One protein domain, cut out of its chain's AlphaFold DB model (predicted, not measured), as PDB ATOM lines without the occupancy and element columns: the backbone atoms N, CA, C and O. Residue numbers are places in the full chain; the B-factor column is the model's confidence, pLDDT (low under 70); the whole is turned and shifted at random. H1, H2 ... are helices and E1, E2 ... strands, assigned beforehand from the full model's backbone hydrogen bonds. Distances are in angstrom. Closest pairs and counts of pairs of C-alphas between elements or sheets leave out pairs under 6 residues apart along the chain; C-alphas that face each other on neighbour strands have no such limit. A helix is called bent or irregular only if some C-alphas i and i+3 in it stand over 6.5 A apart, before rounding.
ATOM      1  N   LEU A  24     -30.078 -14.270   1.081       90.81
ATOM      2  CA  LEU A  24     -29.837 -14.642  -0.307       90.81
ATOM      3  C   LEU A  24     -28.333 -14.833  -0.473       90.81
ATOM      4  O   LEU A  24     -27.575 -13.870  -0.392       90.81
ATOM      5  N   VAL A  25     -27.899 -16.074  -0.661       89.81
ATOM      6  CA  VAL A  25     -26.483 -16.403  -0.852       89.81
ATOM      7  C   VAL A  25     -26.259 -16.665  -2.330       89.81
ATOM      8  O   VAL A  25     -26.924 -17.518  -2.906       89.81
ATOM      9  N   PHE A  26     -25.325 -15.945  -2.940       88.69
ATOM     10  CA  PHE A  26     -24.936 -16.154  -4.330       88.69
ATOM     11  C   PHE A  26     -23.652 -16.970  -4.374       88.69
ATOM     12  O   PHE A  26     -22.643 -16.580  -3.788       88.69
ATOM     13  N   TRP A  27     -23.694 -18.095  -5.078       90.69
ATOM     14  CA  TRP A  27     -22.541 -18.954  -5.285       90.69
ATOM     15  C   TRP A  27     -22.299 -19.129  -6.780       90.69
ATOM     16  O   TRP A  27     -23.082 -19.770  -7.479       90.69
ATOM     17  N   TYR A  28     -21.199 -18.547  -7.246       89.81
ATOM     18  CA  TYR A  28     -20.675 -18.746  -8.590       89.81
ATOM     19  C   TYR A  28     -19.638 -19.866  -8.557       89.81
ATOM     20  O   TYR A  28     -18.657 -19.795  -7.813       89.81
ATOM     21  N   ASP A  29     -19.899 -20.912  -9.324       89.88
ATOM     22  CA  ASP A  29     -19.015 -22.045  -9.538       89.88
ATOM     23  C   ASP A  29     -18.440 -21.935 -10.949       89.88
ATOM     24  O   ASP A  29     -19.056 -22.362 -11.925       89.88
ATOM     25  N   ASP A  30     -17.267 -21.306 -11.044       86.56
ATOM     26  CA  ASP A  30     -16.623 -20.936 -12.307       86.56
ATOM     27  C   ASP A  30     -16.463 -22.118 -13.281       86.56
ATOM     28  O   ASP A  30     -16.562 -21.930 -14.494       86.56
ATOM     29  N   ASN A  31     -16.246 -23.330 -12.763       86.12
ATOM     30  CA  ASN A  31     -16.048 -24.538 -13.566       86.12
ATOM     31  C   ASN A  31     -17.295 -25.438 -13.630       86.12
ATOM     32  O   ASN A  31     -17.270 -26.449 -14.333       86.12
ATOM     33  N   GLY A  32     -18.362 -25.107 -12.894       88.00
ATOM     34  CA  GLY A  32     -19.547 -25.959 -12.764       88.00
ATOM     35  C   GLY A  32     -19.240 -27.335 -12.162       88.00
ATOM     36  O   GLY A  32     -19.954 -28.295 -12.446       88.00
ATOM     37  N   GLU A  33     -18.172 -27.451 -11.365       88.00
ATOM     38  CA  GLU A  33     -17.697 -28.724 -10.807       88.00
ATOM     39  C   GLU A  33     -18.712 -29.369  -9.856       88.00
ATOM     40  O   GLU A  33     -18.679 -30.582  -9.668       88.00
ATOM     41  N   PHE A  34     -19.630 -28.582  -9.290       88.25
ATOM     42  CA  PHE A  34     -20.623 -29.041  -8.317       88.25
ATOM     43  C   PHE A  34     -22.038 -29.160  -8.894       88.25
ATOM     44  O   PHE A  34     -22.982 -29.396  -8.140       88.25
ATOM     45  N   VAL A  35     -22.232 -28.999 -10.209       89.19
ATOM     46  CA  VAL A  35     -23.580 -28.949 -10.803       89.19
ATOM     47  C   VAL A  35     -24.367 -30.243 -10.576       89.19
ATOM     48  O   VAL A  35     -25.558 -30.188 -10.273       89.19
ATOM     49  N   GLU A  36     -23.708 -31.398 -10.685       88.75
ATOM     50  CA  GLU A  36     -24.332 -32.712 -10.486       88.75
ATOM     51  C   GLU A  36     -24.670 -32.958  -9.010       88.75
ATOM     52  O   GLU A  36     -25.750 -33.463  -8.694       88.75
ATOM     53  N   ASP A  37     -23.784 -32.546  -8.099       88.38
ATOM     54  CA  ASP A  37     -24.029 -32.642  -6.662       88.38
ATOM     55  C   ASP A  37     -25.200 -31.741  -6.250       88.38
ATOM     56  O   ASP A  37     -26.142 -32.192  -5.597       88.38
ATOM     57  N   MET A  38     -25.186 -30.478  -6.691       88.12
ATOM     58  CA  MET A  38     -26.180 -29.469  -6.325       88.12
ATOM     59  C   MET A  38     -27.590 -29.811  -6.807       88.12
ATOM     60  O   MET A  38     -28.557 -29.342  -6.209       88.12
ATOM     61  N   GLN A  39     -27.742 -30.630  -7.854       87.19
ATOM     62  CA  GLN A  39     -29.062 -31.087  -8.309       87.19
ATOM     63  C   GLN A  39     -29.788 -31.942  -7.266       87.19
ATOM     64  O   GLN A  39     -31.017 -31.986  -7.267       87.19
ATOM     65  N   ASN A  40     -29.041 -32.609  -6.385       86.56
ATOM     66  CA  ASN A  40     -29.577 -33.496  -5.353       86.56
ATOM     67  C   ASN A  40     -29.481 -32.890  -3.945       86.56
ATOM     68  O   ASN A  40     -29.840 -33.542  -2.964       86.56
ATOM     69  N   VAL A  41     -28.976 -31.660  -3.828       87.62
ATOM     70  CA  VAL A  41     -28.839 -30.967  -2.549       87.62
ATOM     71  C   VAL A  41     -30.184 -30.392  -2.127       87.62
ATOM     72  O   VAL A  41     -30.782 -29.571  -2.821       87.62
ATOM     73  N   GLU A  42     -30.597 -30.749  -0.916       87.38
ATOM     74  CA  GLU A  42     -31.673 -30.081  -0.194       87.38
ATOM     75  C   GLU A  42     -31.087 -29.348   1.017       87.38
ATOM     76  O   GLU A  42     -30.318 -29.912   1.800       87.38
ATOM     77  N   LEU A  43     -31.432 -28.068   1.151       89.56
ATOM     78  CA  LEU A  43     -31.062 -27.236   2.293       89.56
ATOM     79  C   LEU A  43     -32.222 -27.210   3.292       89.56
ATOM     80  O   LEU A  43     -33.387 -27.238   2.904       89.56
ATOM     81  N   GLU A  44     -31.913 -27.120   4.583       88.31
ATOM     82  CA  GLU A  44     -32.932 -27.189   5.640       88.31
ATOM     83  C   GLU A  44     -33.727 -25.882   5.763       88.31
ATOM     84  O   GLU A  44     -34.943 -25.897   5.937       88.31
ATOM     85  N   ASN A  45     -33.041 -24.741   5.651       88.00
ATOM     86  CA  ASN A  45     -33.616 -23.409   5.883       88.00
ATOM     87  C   ASN A  45     -33.595 -22.517   4.636       88.00
ATOM     88  O   ASN A  45     -33.783 -21.306   4.750       88.00
ATOM     89  N   ALA A  46     -33.345 -23.088   3.457       93.19
ATOM     90  CA  ALA A  46     -33.300 -22.366   2.190       93.19
ATOM     91  C   ALA A  46     -33.686 -23.260   1.015       93.19
ATOM     92  O   ALA A  46     -33.741 -24.480   1.128       93.19
ATOM     93  N   LYS A  47     -33.940 -22.646  -0.138       93.19
ATOM     94  CA  LYS A  47     -34.116 -23.359  -1.406       93.19
ATOM     95  C   LYS A  47     -32.926 -23.105  -2.319       93.19
ATOM     96  O   LYS A  47     -32.415 -21.987  -2.378       93.19
ATOM     97  N   VAL A  48     -32.518 -24.125  -3.067       92.75
ATOM     98  CA  VAL A  48     -31.527 -23.968  -4.134       92.75
ATOM     99  C   VAL A  48     -32.233 -23.442  -5.381       92.75
ATOM    100  O   VAL A  48     -33.214 -24.021  -5.848       92.75
ATOM    101  N   TYR A  49     -31.754 -22.321  -5.908       92.75
ATOM    102  CA  TYR A  49     -32.193 -21.738  -7.168       92.75
ATOM    103  C   TYR A  49     -31.029 -21.775  -8.154       92.75
ATOM    104  O   TYR A  49     -30.007 -21.126  -7.939       92.75
ATOM    105  N   PHE A  50     -31.189 -22.523  -9.243       92.12
ATOM    106  CA  PHE A  50     -30.202 -22.577 -10.317       92.12
ATOM    107  C   PHE A  50     -30.341 -21.347 -11.210       92.12
ATOM    108  O   PHE A  50     -31.331 -21.188 -11.929       92.12
ATOM    109  N   LEU A  51     -29.343 -20.470 -11.151       90.94
ATOM    110  CA  LEU A  51     -29.250 -19.313 -12.023       90.94
ATOM    111  C   LEU A  51     -28.880 -19.765 -13.438       90.94
ATOM    112  O   LEU A  51     -28.069 -20.671 -13.614       90.94
ATOM    113  N   GLN A  52     -29.459 -19.117 -14.446       87.25
ATOM    114  CA  GLN A  52     -29.056 -19.264 -15.842       87.25
ATOM    115  C   GLN A  52     -28.428 -17.947 -16.303       87.25
ATOM    116  O   GLN A  52     -28.806 -16.867 -15.846       87.25
ATOM    117  N   ALA A  53     -27.440 -18.010 -17.194       80.06
ATOM    118  CA  ALA A  53     -26.692 -16.818 -17.597       80.06
ATOM    119  C   ALA A  53     -27.591 -15.726 -18.217       80.06
ATOM    120  O   ALA A  53     -27.318 -14.536 -18.063       80.06
ATOM    121  N   ASP A  54     -28.686 -16.129 -18.862       83.81
ATOM    122  CA  ASP A  54     -29.638 -15.289 -19.590       83.81
ATOM    123  C   ASP A  54     -30.906 -14.923 -18.795       83.81
ATOM    124  O   ASP A  54     -31.733 -14.153 -19.288       83.81
ATOM    125  N   ASN A  55     -31.075 -15.414 -17.561       84.44
ATOM    126  CA  ASN A  55     -32.311 -15.225 -16.790       84.44
ATOM    127  C   ASN A  55     -32.183 -14.284 -15.582       84.44
ATOM    128  O   ASN A  55     -33.140 -14.134 -14.821       84.44
ATOM    129  N   GLN A  56     -31.053 -13.584 -15.444       82.31
ATOM    130  CA  GLN A  56     -30.743 -12.727 -14.292       82.31
ATOM    131  C   GLN A  56     -31.861 -11.729 -13.944       82.31
ATOM    132  O   GLN A  56     -32.234 -11.589 -12.780       82.31
ATOM    133  N   PHE A  57     -32.459 -11.071 -14.944       84.94
ATOM    134  CA  PHE A  57     -33.562 -10.131 -14.714       84.94
ATOM    135  C   PHE A  57     -34.823 -10.821 -14.175       84.94
ATOM    136  O   PHE A  57     -35.481 -10.311 -13.265       84.94
ATOM    137  N   ALA A  58     -35.157 -11.995 -14.712       87.25
ATOM    138  CA  ALA A  58     -36.295 -12.778 -14.243       87.25
ATOM    139  C   ALA A  58     -36.060 -13.276 -12.810       87.25
ATOM    140  O   ALA A  58     -36.965 -13.191 -11.979       87.25
ATOM    141  N   THR A  59     -34.838 -13.713 -12.497       89.56
ATOM    142  CA  THR A  59     -34.433 -14.091 -11.139       89.56
ATOM    143  C   THR A  59     -34.545 -12.915 -10.175       89.56
ATOM    144  O   THR A  59     -35.135 -13.065  -9.108       89.56
ATOM    145  N   LYS A  60     -34.081 -11.723 -10.564       87.38
ATOM    146  CA  LYS A  60     -34.230 -10.502  -9.759       87.38
ATOM    147  C   LYS A  60     -35.695 -10.203  -9.464       87.38
ATOM    148  O   LYS A  60     -36.079 -10.020  -8.312       87.38
ATOM    149  N   LEU A  61     -36.536 -10.206 -10.500       89.25
ATOM    150  CA  LEU A  61     -37.970  -9.974 -10.351       89.25
ATOM    151  C   LEU A  61     -38.614 -11.010  -9.419       89.25
ATOM    152  O   LEU A  61     -39.443 -10.657  -8.584       89.25
ATOM    153  N   PHE A  62     -38.226 -12.277  -9.546       90.44
ATOM    154  CA  PHE A  62     -38.706 -13.352  -8.689       90.44
ATOM    155  C   PHE A  62     -38.335 -13.112  -7.218       90.44
ATOM    156  O   PHE A  62     -39.222 -13.075  -6.368       90.44
ATOM    157  N   LEU A  63     -37.056 -12.858  -6.927       90.50
ATOM    158  CA  LEU A  63     -36.549 -12.675  -5.564       90.50
ATOM    159  C   LEU A  63     -37.023 -11.371  -4.901       90.50
ATOM    160  O   LEU A  63     -37.111 -11.301  -3.675       90.50
ATOM    161  N   GLU A  64     -37.302 -10.326  -5.678       87.44
ATOM    162  CA  GLU A  64     -37.704  -9.020  -5.141       87.44
ATOM    163  C   GLU A  64     -39.218  -8.801  -5.119       87.44
ATOM    164  O   GLU A  64     -39.700  -7.972  -4.344       87.44
ATOM    165  N   ARG A  65     -39.986  -9.487  -5.976       88.88
ATOM    166  CA  ARG A  65     -41.431  -9.237  -6.129       88.88
ATOM    167  C   ARG A  65     -42.313 -10.458  -5.933       88.88
ATOM    168  O   ARG A  65     -43.469 -10.267  -5.568       88.88
ATOM    169  N   GLN A  66     -41.825 -11.666  -6.206       90.50
ATOM    170  CA  GLN A  66     -42.661 -12.871  -6.164       90.50
ATOM    171  C   GLN A  66     -42.473 -13.646  -4.863       90.50
ATOM    172  O   GLN A  66     -43.454 -13.909  -4.175       90.50
ATOM    173  N   ASP A  67     -41.231 -13.967  -4.502       89.69
ATOM    174  CA  ASP A  67     -40.907 -14.601  -3.228       89.69
ATOM    175  C   ASP A  67     -39.920 -13.734  -2.450       89.69
ATOM    176  O   ASP A  67     -38.714 -13.735  -2.699       89.69
ATOM    177  N   THR A  68     -40.459 -12.975  -1.500       87.38
ATOM    178  CA  THR A  68     -39.711 -12.025  -0.672       87.38
ATOM    179  C   THR A  68     -39.465 -12.534   0.745       87.38
ATOM    180  O   THR A  68     -38.985 -11.771   1.580       87.38
ATOM    181  N   THR A  69     -39.825 -13.784   1.044       88.94
ATOM    182  CA  THR A  69     -39.780 -14.348   2.405       88.94
ATOM    183  C   THR A  69     -38.873 -15.561   2.508       88.94
ATOM    184  O   THR A  69     -38.286 -15.788   3.561       88.94
ATOM    185  N   THR A  70     -38.734 -16.332   1.432       91.94
ATOM    186  CA  THR A  70     -37.920 -17.545   1.433       91.94
ATOM    187  C   THR A  70     -36.435 -17.196   1.292       91.94
ATOM    188  O   THR A  70     -36.054 -16.297   0.529       91.94
ATOM    189  N   ASN A  71     -35.596 -17.924   2.026       93.38
ATOM    190  CA  ASN A  71     -34.147 -17.909   1.855       93.38
ATOM    191  C   ASN A  71     -33.752 -18.685   0.602       93.38
ATOM    192  O   ASN A  71     -34.284 -19.770   0.343       93.38
ATOM    193  N   TYR A  72     -32.773 -18.177  -0.134       93.38
ATOM    194  CA  TYR A  72     -32.295 -18.832  -1.344       93.38
ATOM    195  C   TYR A  72     -30.780 -18.930  -1.377       93.38
ATOM    196  O   TYR A  72     -30.070 -17.975  -1.062       93.38
ATOM    197  N   LEU A  73     -30.306 -20.081  -1.842       93.81
ATOM    198  CA  LEU A  73     -28.984 -20.226  -2.422       93.81
ATOM    199  C   LEU A  73     -29.120 -20.110  -3.938       93.81
ATOM    200  O   LEU A  73     -29.685 -20.993  -4.579       93.81
ATOM    201  N   ILE A  74     -28.610 -19.024  -4.501       92.62
ATOM    202  CA  ILE A  74     -28.554 -18.783  -5.935       92.62
ATOM    203  C   ILE A  74     -27.250 -19.399  -6.442       92.62
ATOM    204  O   ILE A  74     -26.181 -18.817  -6.272       92.62
ATOM    205  N   TYR A  75     -27.340 -20.592  -7.025       93.25
ATOM    206  CA  TYR A  75     -26.195 -21.326  -7.556       93.25
ATOM    207  C   TYR A  75     -26.064 -21.091  -9.063       93.25
ATOM    208  O   TYR A  75     -27.007 -21.326  -9.818       93.25
ATOM    209  N   ALA A  76     -24.895 -20.631  -9.494       92.62
ATOM    210  CA  ALA A  76     -24.564 -20.359 -10.884       92.62
ATOM    211  C   ALA A  76     -23.407 -21.275 -11.315       92.62
ATOM    212  O   ALA A  76     -22.278 -21.038 -10.888       92.62
ATOM    213  N   PRO A  77     -23.647 -22.303 -12.155       92.50
ATOM    214  CA  PRO A  77     -22.606 -23.205 -12.662       92.50
ATOM    215  C   PRO A  77     -21.806 -22.556 -13.806       92.50
ATOM    216  O   PRO A  77     -21.652 -23.123 -14.888       92.50
ATOM    217  N   PHE A  78     -21.412 -21.302 -13.614       90.06
ATOM    218  CA  PHE A  78     -20.649 -20.490 -14.549       90.06
ATOM    219  C   PHE A  78     -19.994 -19.327 -13.795       90.06
ATOM    220  O   PHE A  78     -20.482 -18.928 -12.729       90.06
ATOM    221  N   PRO A  79     -18.915 -18.746 -14.348       87.44
ATOM    222  CA  PRO A  79     -18.205 -17.673 -13.681       87.44
ATOM    223  C   PRO A  79     -19.079 -16.442 -13.497       87.44
ATOM    224  O   PRO A  79     -19.941 -16.130 -14.325       87.44
ATOM    225  N   LYS A  80     -18.819 -15.714 -12.407       84.62
ATOM    226  CA  LYS A  80     -19.499 -14.449 -12.136       84.62
ATOM    227  C   LYS A  80     -19.336 -13.507 -13.345       84.62
ATOM    228  O   LYS A  80     -18.197 -13.237 -13.736       84.62
ATOM    229  N   PRO A  81     -20.436 -13.004 -13.940       80.50
ATOM    230  CA  PRO A  81     -20.349 -12.052 -15.042       80.50
ATOM    231  C   PRO A  81     -19.692 -10.743 -14.583       80.50
ATOM    232  O   PRO A  81     -19.675 -10.428 -13.388       80.50
ATOM    233  N   ASP A  82     -19.151  -9.971 -15.531       80.94
ATOM    234  CA  ASP A  82     -18.618  -8.638 -15.236       80.94
ATOM    235  C   ASP A  82     -19.708  -7.780 -14.578       80.94
ATOM    236  O   ASP A  82     -20.883  -7.883 -14.925       80.94
ATOM    237  N   VAL A  83     -19.325  -6.920 -13.632       73.88
ATOM    238  CA  VAL A  83     -20.252  -6.060 -12.874       73.88
ATOM    239  C   VAL A  83     -21.171  -5.265 -13.800       73.88
ATOM    240  O   VAL A  83     -22.336  -5.045 -13.485       73.88
ATOM    241  N   ARG A  84     -20.663  -4.855 -14.969       72.88
ATOM    242  CA  ARG A  84     -21.437  -4.107 -15.970       72.88
ATOM    243  C   ARG A  84     -22.598  -4.906 -16.563       72.88
ATOM    244  O   ARG A  84     -23.585  -4.297 -16.966       72.88
ATOM    245  N   ASP A  85     -22.472  -6.228 -16.589       69.56
ATOM    246  CA  ASP A  85     -23.445  -7.168 -17.144       69.56
ATOM    247  C   ASP A  85     -24.194  -7.953 -16.044       69.56
ATOM    248  O   ASP A  85     -25.131  -8.699 -16.339       69.56
ATOM    249  N   ASN A  86     -23.806  -7.794 -14.770       72.25
ATOM    250  CA  ASN A  86     -24.416  -8.481 -13.633       72.25
ATOM    251  C   ASN A  86     -25.593  -7.684 -13.058       72.25
ATOM    252  O   ASN A  86     -25.457  -6.930 -12.095       72.25
ATOM    253  N   HIS A  87     -26.788  -7.909 -13.596       72.38
ATOM    254  CA  HIS A  87     -28.007  -7.250 -13.114       72.38
ATOM    255  C   HIS A  87     -28.422  -7.650 -11.688       72.38
ATOM    256  O   HIS A  87     -29.333  -7.043 -11.126       72.38
ATOM    257  N   LEU A  88     -27.794  -8.682 -11.117       76.56
ATOM    258  CA  LEU A  88     -28.038  -9.147  -9.750       76.56
ATOM    259  C   LEU A  88     -27.085  -8.512  -8.730       76.56
ATOM    260  O   LEU A  88     -27.320  -8.652  -7.531       76.56
ATOM    261  N   GLU A  89     -26.042  -7.805  -9.183       74.06
ATOM    262  CA  GLU A  89     -25.066  -7.154  -8.301       74.06
ATOM    263  C   GLU A  89     -25.751  -6.155  -7.356       74.06
ATOM    264  O   GLU A  89     -25.454  -6.121  -6.167       74.06
ATOM    265  N   ASP A  90     -26.736  -5.408  -7.862       72.62
ATOM    266  CA  ASP A  90     -27.486  -4.408  -7.091       72.62
ATOM    267  C   ASP A  90     -28.411  -5.019  -6.017       72.62
ATOM    268  O   ASP A  90     -28.929  -4.301  -5.162       72.62
ATOM    269  N   THR A  91     -28.658  -6.332  -6.064       68.94
ATOM    270  CA  THR A  91     -29.496  -7.057  -5.092       68.94
ATOM    271  C   THR A  91     -28.664  -7.585  -3.907       68.94
ATOM    272  O   THR A  91     -29.234  -8.019  -2.905       68.94
ATOM    273  N   LEU A  92     -27.329  -7.522  -3.988       63.88
ATOM    274  CA  LEU A  92     -26.405  -7.824  -2.891       63.88
ATOM    275  C   LEU A  92     -26.368  -6.634  -1.911       63.88
ATOM    276  O   LEU A  92     -25.527  -5.745  -2.041       63.88
TER     277      LEU A  92
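What this domain is: This is residues 24 to 92 of the 93 residues of an uncharacterized protein of Firmicutes bacterium CAG:94 (UniProt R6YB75). A small three-stranded parallel sheet of E1, E3 and E2 runs through the middle, with the short helix H1 and the longer helix H2 at opposite ends of the model, each only grazing the sheet. After E3 the unnamed residues 77 to 92 run out and fold back at the end of the model where H2 lies. The printed part has 69 residues with two named helices and three named strands in the order E1, H1, E2, H2, E3; across the sheet the order is E1, E3, E2. The class is mixed, helices and strands, with 29 of the 69 residues in named elements, under half. The whole is compact, with a radius of gyration of the C-alphas of 11.8 A and spans of 29 by 29 by 17 A.

Where its parts are: Strand E1 is residues 24 to 28, 13.0 A from first to last C-alpha, and begins at C-alpha 24 at (-29.837, -14.642, -0.307). E3 is residues 72 to 76, 12.4 A, and ends at C-alpha 76 at (-24.564, -20.359, -10.884). E2 is residues 47 to 50, 9.8 A. Helix H2 is residues 56 to 66, 14.4 A, with C-alpha 56 at (-30.743, -12.727, -14.292); it is neither bent nor irregular, but only just: C-alphas 63 and 66 are 6.1 A apart. H1 is residues 35 to 38, 5.2 A.

How they stand to each other: E3 is the inner strand, and E1 and E2 are the edge strands. E1 and E3 are parallel at 15 degrees, with N 27 and O 74 within hydrogen-bond range at 2.9 A and N 76 and O 27 at 2.8 A. E3 and E2 are parallel at 22 degrees, with N 49 and O 73 within hydrogen-bond range at 2.8 A. E2, H2 and E3 form a strand-helix-strand unit, two parallel neighbour strands with a helix between them along the chain, with a right-handed crossover. E1, H1 and E2 form a split unit, with E3 between its strands in the sheet, and its crossover is right-handed too. H1 is on the sheet but only grazes it, with residues 35 to 38; the closest C-alphas of H1 and E2 are those of Met 38 and Val 48, 8.0 A apart. H2 is only just on the sheet, with 5 pairs of C-alphas within 10 A, and only grazes it with residues 59 to 63. H1 and H2 are apart. In H2 every O i to N i+4 pair is within hydrogen-bond range; H1 is too short for such a pair, and its 1 pair of O i and N i+3 is not within range.

The domain as a whole: The two C-alphas farthest apart are those of Glu 44 and Arg 84, at 33.6 A. The printed part has no cut. The links E2 to H2 and H2 to E3 are tight, those from E1 to H1 and from H1 to E2 are short, and no link is long. The mean pLDDT of the printed part is 86.3, and residue 85 and residues 91 to 92 are under 70.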